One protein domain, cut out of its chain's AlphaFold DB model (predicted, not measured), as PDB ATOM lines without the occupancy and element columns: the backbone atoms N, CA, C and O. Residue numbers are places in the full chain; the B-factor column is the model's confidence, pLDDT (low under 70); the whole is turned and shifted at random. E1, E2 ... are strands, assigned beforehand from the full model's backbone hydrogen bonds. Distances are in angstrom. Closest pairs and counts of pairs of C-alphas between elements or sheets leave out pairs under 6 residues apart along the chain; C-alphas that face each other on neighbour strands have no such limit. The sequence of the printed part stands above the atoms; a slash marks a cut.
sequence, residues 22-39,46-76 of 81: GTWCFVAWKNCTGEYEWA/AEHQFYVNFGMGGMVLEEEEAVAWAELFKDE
ATOM      1  N   GLY A  22     153.735 125.364 278.787       90.62
ATOM      2  CA  GLY A  22     153.708 124.361 277.724       90.62
ATOM      3  C   GLY A  22     153.607 122.906 278.199       90.62
ATOM      4  O   GLY A  22     153.617 121.998 277.360       90.62
ATOM      5  N   THR A  23     153.490 122.645 279.506       92.19
ATOM      6  CA  THR A  23     153.303 121.285 280.033       92.19
ATOM      7  C   THR A  23     151.943 120.732 279.630       92.19
ATOM      8  O   THR A  23     150.896 121.336 279.877       92.19
ATOM      9  N   TRP A  24     151.962 119.526 279.068       91.62
ATOM     10  CA  TRP A  24     150.761 118.751 278.788       91.62
ATOM     11  C   TRP A  24     150.416 117.887 279.997       91.62
ATOM     12  O   TRP A  24     151.239 117.108 280.479       91.62
ATOM     13  N   CYS A  25     149.191 118.015 280.487       93.25
ATOM     14  CA  CYS A  25     148.751 117.345 281.701       93.25
ATOM     15  C   CYS A  25     147.290 116.902 281.604       93.25
ATOM     16  O   CYS A  25     146.508 117.394 280.786       93.25
ATOM     17  N   PHE A  26     146.911 115.974 282.477       93.25
ATOM     18  CA  PHE A  26     145.530 115.918 282.929       93.25
ATOM     19  C   PHE A  26     145.315 117.094 283.871       93.25
ATOM     20  O   PHE A  26     146.028 117.203 284.864       93.25
ATOM     21  N   VAL A  27     144.344 117.951 283.577       94.50
ATOM     22  CA  VAL A  27     143.911 119.036 284.461       94.50
ATOM     23  C   VAL A  27     142.538 118.694 285.017       94.50
ATOM     24  O   VAL A  27     141.681 118.195 284.285       94.50
ATOM     25  N   ALA A  28     142.343 118.930 286.311       95.12
ATOM     26  CA  ALA A  28     141.073 118.755 286.996       95.12
ATOM     27  C   ALA A  28     140.545 120.095 287.510       95.12
ATOM     28  O   ALA A  28     141.315 120.931 287.989       95.12
ATOM     29  N   TRP A  29     139.228 120.271 287.466       95.50
ATOM     30  CA  TRP A  29     138.514 121.447 287.972       95.50
ATOM     31  C   TRP A  29     137.182 121.024 288.590       95.50
ATOM     32  O   TRP A  29     136.769 119.865 288.502       95.50
ATOM     33  N   LYS A  30     136.503 121.965 289.244       94.94
ATOM     34  CA  LYS A  30     135.157 121.753 289.780       94.94
ATOM     35  C   LYS A  30     134.134 122.376 288.832       94.94
ATOM     36  O   LYS A  30     134.205 123.572 288.568       94.94
ATOM     37  N   ASN A  31     133.191 121.592 288.321       89.44
ATOM     38  CA  ASN A  31     132.158 122.091 287.414       89.44
ATOM     39  C   ASN A  31     131.054 122.868 288.171       89.44
ATOM     40  O   ASN A  31     131.047 122.973 289.403       89.44
ATOM     41  N   CYS A  32     130.069 123.390 287.436       89.31
ATOM     42  CA  CYS A  32     128.982 124.193 288.005       89.31
ATOM     43  C   CYS A  32     128.015 123.412 288.918       89.31
ATOM     44  O   CYS A  32     127.283 124.034 289.690       89.31
ATOM     45  N   THR A  33     128.011 122.074 288.870       93.56
ATOM     46  CA  THR A  33     127.239 121.223 289.796       93.56
ATOM     47  C   THR A  33     128.023 120.897 291.068       93.56
ATOM     48  O   THR A  33     127.461 120.372 292.030       93.56
ATOM     49  N   GLY A  34     129.302 121.271 291.115       91.12
ATOM     50  CA  GLY A  34     130.196 121.027 292.231       91.12
ATOM     51  C   GLY A  34     130.910 119.676 292.177       91.12
ATOM     52  O   GLY A  34     131.539 119.294 293.166       91.12
ATOM     53  N   GLU A  35     130.824 118.965 291.058       94.50
ATOM     54  CA  GLU A  35     131.548 117.722 290.810       94.50
ATOM     55  C   GLU A  35     132.928 118.019 290.217       94.50
ATOM     56  O   GLU A  35     133.148 119.069 289.613       94.50
ATOM     57  N   TYR A  36     133.875 117.103 290.416       92.38
ATOM     58  CA  TYR A  36     135.197 117.223 289.810       92.38
ATOM     59  C   TYR A  36     135.194 116.602 288.420       92.38
ATOM     60  O   TYR A  36     134.842 115.433 288.253       92.38
ATOM     61  N   GLU A  37     135.638 117.381 287.445       93.06
ATOM     62  CA  GLU A  37     135.876 116.948 286.073       93.06
ATOM     63  C   GLU A  37     137.368 117.015 285.769       93.06
ATOM     64  O   GLU A  37     138.126 117.709 286.448       93.06
ATOM     65  N   TRP A  38     137.794 116.257 284.762       92.50
ATOM     66  CA  TRP A  38     139.163 116.289 284.279       92.50
ATOM     67  C   TRP A  38     139.220 116.045 282.780       92.50
ATOM     68  O   TRP A  38     138.381 115.346 282.206       92.50
ATOM     69  N   ALA A  39     140.245 116.597 282.145       91.81
ATOM     70  CA  ALA A  39     140.546 116.357 280.743       91.81
ATOM     71  C   ALA A  39     142.029 116.612 280.465       91.81
ATOM     72  O   ALA A  39     142.761 117.134 281.303       91.81
ATOM     73  N   ALA A  46     151.624 132.655 279.747       95.06
ATOM     74  CA  ALA A  46     151.428 134.003 279.206       95.06
ATOM     75  C   ALA A  46     149.954 134.448 279.170       95.06
ATOM     76  O   ALA A  46     149.673 135.647 279.124       95.06
ATOM     77  N   GLU A  47     149.032 133.487 279.146       93.56
ATOM     78  CA  GLU A  47     147.591 133.716 279.056       93.56
ATOM     79  C   GLU A  47     146.858 133.300 280.331       93.56
ATOM     80  O   GLU A  47     145.658 133.531 280.415       93.56
ATOM     81  N   HIS A  48     147.572 132.749 281.321       95.31
ATOM     82  CA  HIS A  48     147.014 132.273 282.588       95.31
ATOM     83  C   HIS A  48     145.910 131.217 282.410       95.31
ATOM     84  O   HIS A  48     144.902 131.208 283.115       95.31
ATOM     85  N   GLN A  49     146.080 130.326 281.423       95.12
ATOM     86  CA  GLN A  49     145.008 129.451 280.942       95.12
ATOM     87  C   GLN A  49     145.478 128.036 280.615       95.12
ATOM     88  O   GLN A  49     146.603 127.795 280.173       95.12
ATOM     89  N   PHE A  50     144.558 127.087 280.766       93.94
ATOM     90  CA  PHE A  50     144.658 125.748 280.206       93.94
ATOM     91  C   PHE A  50     143.812 125.643 278.939       93.94
ATOM     92  O   PHE A  50     142.608 125.901 278.937       93.94
ATOM     93  N   TYR A  51     144.434 125.154 277.873       92.25
ATOM     94  CA  TYR A  51     143.748 124.756 276.651       92.25
ATOM     95  C   TYR A  51     143.371 123.287 276.743       92.25
ATOM     96  O   TYR A  51     144.229 122.407 276.661       92.25
ATOM     97  N   VAL A  52     142.083 123.022 276.937       89.19
ATOM     98  CA  VAL A  52     141.556 121.706 277.287       89.19
ATOM     99  C   VAL A  52     140.757 121.132 276.116       89.19
ATOM    100  O   VAL A  52     139.913 121.812 275.532       89.19
ATOM    101  N   ASN A  53     140.968 119.845 275.820       76.00
ATOM    102  CA  ASN A  53     140.223 119.061 274.825       76.00
ATOM    103  C   ASN A  53     140.423 119.489 273.344       76.00
ATOM    104  O   ASN A  53     139.939 120.520 272.883       76.00
ATOM    105  N   PHE A  54     141.071 118.634 272.542       59.72
ATOM    106  CA  PHE A  54     141.305 118.841 271.099       59.72
ATOM    107  C   PHE A  54     140.186 118.223 270.227       59.72
ATOM    108  O   PHE A  54     140.434 117.319 269.426       59.72
ATOM    109  N   GLY A  55     138.941 118.687 270.389       56.81
ATOM    110  CA  GLY A  55     137.755 118.253 269.622       56.81
ATOM    111  C   GLY A  55     136.959 119.414 269.002       56.81
ATOM    112  O   GLY A  55     137.426 120.546 269.018       56.81
ATOM    113  N   MET A  56     135.748 119.153 268.467       45.47
ATOM    114  CA  MET A  56     134.846 120.092 267.735       45.47
ATOM    115  C   MET A  56     134.415 121.383 268.483       45.47
ATOM    116  O   MET A  56     133.539 122.110 268.023       45.47
ATOM    117  N   GLY A  57     135.041 121.680 269.611       59.62
ATOM    118  CA  GLY A  57     134.916 122.894 270.397       59.62
ATOM    119  C   GLY A  57     135.849 122.739 271.589       59.62
ATOM    120  O   GLY A  57     135.472 122.101 272.567       59.62
ATOM    121  N   GLY A  58     137.087 123.219 271.458       76.62
ATOM    122  CA  GLY A  58     138.023 123.258 272.580       76.62
ATOM    123  C   GLY A  58     137.473 124.125 273.711       76.62
ATOM    124  O   GLY A  58     136.712 125.064 273.464       76.62
ATOM    125  N   MET A  59     137.835 123.783 274.942       87.88
ATOM    126  CA  MET A  59     137.492 124.541 276.140       87.88
ATOM    127  C   MET A  59     138.742 125.265 276.633       87.88
ATOM    128  O   MET A  59     139.836 124.707 276.615       87.88
ATOM    129  N   VAL A  60     138.568 126.499 277.086       91.31
ATOM    130  CA  VAL A  60     139.584 127.214 277.856       91.31
ATOM    131  C   VAL A  60     139.162 127.148 279.317       91.31
ATOM    132  O   VAL A  60     137.989 127.367 279.618       91.31
ATOM    133  N   LEU A  61     140.099 126.788 280.184       93.19
ATOM    134  CA  LEU A  61     139.937 126.779 281.634       93.19
ATOM    135  C   LEU A  61     140.913 127.805 282.208       93.19
ATOM    136  O   LEU A  61     142.106 127.727 281.912       93.19
ATOM    137  N   GLU A  62     140.425 128.751 283.003       94.88
ATOM    138  CA  GLU A  62     141.298 129.739 283.646       94.88
ATOM    139  C   GLU A  62     142.152 129.056 284.728       94.88
ATOM    140  O   GLU A  62     141.728 128.076 285.353       94.88
ATOM    141  N   GLU A  63     143.372 129.542 284.966       94.69
ATOM    142  CA  GLU A  63     144.286 128.902 285.917       94.69
ATOM    143  C   GLU A  63     143.728 128.832 287.345       94.69
ATOM    144  O   GLU A  63     144.029 127.883 288.073       94.69
ATOM    145  N   GLU A  64     142.872 129.782 287.746       95.19
ATOM    146  CA  GLU A  64     142.279 129.796 289.086       95.19
ATOM    147  C   GLU A  64     141.167 128.752 289.265       95.19
ATOM    148  O   GLU A  64     140.794 128.427 290.396       95.19
ATOM    149  N   GLU A  65     140.630 128.219 288.168       95.00
ATOM    150  CA  GLU A  65     139.616 127.163 288.187       95.00
ATOM    151  C   GLU A  65     140.246 125.766 288.309       95.00
ATOM    152  O   GLU A  65     139.586 124.812 288.743       95.00
ATOM    153  N   ALA A  66     141.530 125.637 287.965       96.25
ATOM    154  CA  ALA A  66     142.271 124.393 288.089       96.25
ATOM    155  C   ALA A  66     142.519 124.043 289.565       96.25
ATOM    156  O   ALA A  66     143.052 124.826 290.350       96.25
ATOM    157  N   VAL A  67     142.169 122.813 289.950       97.31
ATOM    158  CA  VAL A  67     142.364 122.322 291.327       97.31
ATOM    159  C   VAL A  67     143.556 121.380 291.446       97.31
ATOM    160  O   VAL A  67     144.209 121.330 292.491       97.31
ATOM    161  N   ALA A  68     143.849 120.625 290.389       96.62
ATOM    162  CA  ALA A  68     144.941 119.665 290.362       96.62
ATOM    163  C   ALA A  68     145.383 119.363 288.930       96.62
ATOM    164  O   ALA A  68     144.596 119.493 287.990       96.62
ATOM    165  N   TRP A  69     146.618 118.890 288.783       95.69
ATOM    166  CA  TRP A  69     147.150 118.428 287.506       95.69
ATOM    167  C   TRP A  69     148.079 117.216 287.662       95.69
ATOM    168  O   TRP A  69     148.697 117.036 288.708       95.69
ATOM    169  N   ALA A  70     148.187 116.378 286.633       94.62
ATOM    170  CA  ALA A  70     149.128 115.253 286.567       94.62
ATOM    171  C   ALA A  70     149.819 115.239 285.199       94.62
ATOM    172  O   ALA A  70     149.147 115.403 284.178       94.62
ATOM    173  N   GLU A  71     151.144 115.087 285.163       91.56
ATOM    174  CA  GLU A  71     151.895 115.236 283.916       91.56
ATOM    175  C   GLU A  71     151.657 114.039 282.990       91.56
ATOM    176  O   GLU A  71     151.698 112.881 283.419       91.56
ATOM    177  N   LEU A  72     151.425 114.322 281.705       87.12
ATOM    178  CA  LEU A  72     151.263 113.264 280.717       87.12
ATOM    179  C   LEU A  72     152.564 112.467 280.529       87.12
ATOM    180  O   LEU A  72     153.668 113.009 280.509       87.12
ATOM    181  N   PHE A  73     152.411 111.167 280.307       78.62
ATOM    182  CA  PHE A  73     153.447 110.157 280.074       78.62
ATOM    183  C   PHE A  73     154.449 109.920 281.215       78.62
ATOM    184  O   PHE A  73     155.449 109.221 281.012       78.62
ATOM    185  N   LYS A  74     154.201 110.460 282.410       79.44
ATOM    186  CA  LYS A  74     155.041 110.246 283.603       79.44
ATOM    187  C   LYS A  74     154.280 109.639 284.773       79.44
ATOM    188  O   LYS A  74     154.860 108.876 285.557       79.44
ATOM    189  N   ASP A  75     153.004 109.979 284.886       76.00
ATOM    190  CA  ASP A  75     152.197 109.715 286.071       76.00
ATOM    191  C   ASP A  75     151.105 108.662 285.828       76.00
ATOM    192  O   ASP A  75     150.403 108.262 286.753       76.00
ATOM    193  N   GLU A  76     150.988 108.162 284.599       76.31
ATOM    194  CA  GLU A  76     150.010 107.160 284.204       76.31
ATOM    195  C   GLU A  76     150.521 105.735 284.367       76.31
ATOM    196  O   GLU A  76     151.586 105.353 283.872       76.31
TER     197      GLU A  76
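This is residues 22 to 39 and 46 to 76 of the 81 residues of an uncharacterized protein of Blautia sp. TM10-2 (UniProt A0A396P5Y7). Two small antiparallel sheets lie partly face to face with their strands crossed: a sheet of three strands, E2, E1 and E5, and the two-stranded hairpin of E3 and E4 over one of its faces. The packing is loose, and E4 turns into E5 through a tight link at one side. The printed part has 49 residues, with no named helix and five named strands in the order E1, E2, E3, E4, E5; the larger sheet runs E2, E1, E5, and the class is all strand. The whole is compact, with a radius of gyration of the C-alphas of 11.0 A, and rounded, spanning 30 by 24 by 21 A.

E1, the longest strand by residues, covers residues 24 to 30 and measures 19.3 A from its first C-alpha at (150.761, 118.751, 278.788) to its last. E2 covers residues 36 to 39, 10.6 A. E5 covers residues 66 to 71, 13.9 A, and ends at C-alpha 71 at (151.895, 115.236, 283.916). The smaller sheet holds E3, residues 49 to 52, 9.2 A, beginning at C-alpha 49 at (145.008, 129.451, 280.942), and E4, residues 59 to 62, 9.9 A.

E1 is the inner strand of the larger sheet, and E2 and E5 are its edge strands. E1 and E2 form a hairpin, antiparallel at 157 degrees between their directions; N 37 and O 29 are 2.9 A apart, within hydrogen-bond range, and so are N 27 and O 39, at 2.9 A. E1 and E5 are antiparallel at 154 degrees, with N 28 and O 68 within hydrogen-bond range at 2.9 A and N 67 and O 28 at 2.8 A. The C-alphas of this sheet lie up to 3.8 A off the best plane through them. E3 and E4 form the other hairpin, antiparallel at 153 degrees, with N 50 and O 61 within hydrogen-bond range at 2.8 A. Between the sheets, the closest C-alphas of E1 and E3 are those of Val 27 and Phe 50, 8.0 A apart, and the closest of E2 and E3 are those of Ala 39 and Val 52, 6.4 A apart. E2 and E4 are apart. E3 and E5 are apart, but only just, with a closest distance of 8.3 A. E4 and E5 meet only through their link.

The two C-alphas farthest apart, those of Thr 33 and Lys 74, are 30.5 A from each other. Residues 40 to 45 are not printed, and C-alphas 39 and 46 are 20.8 A apart across this cut. Of the links printed whole, those from E1 to E2 and from E4 to E5 are tight, and that from E3 to E4 is short. The mean pLDDT of the printed part is 88.1, and residues 54 to 57 are under 70.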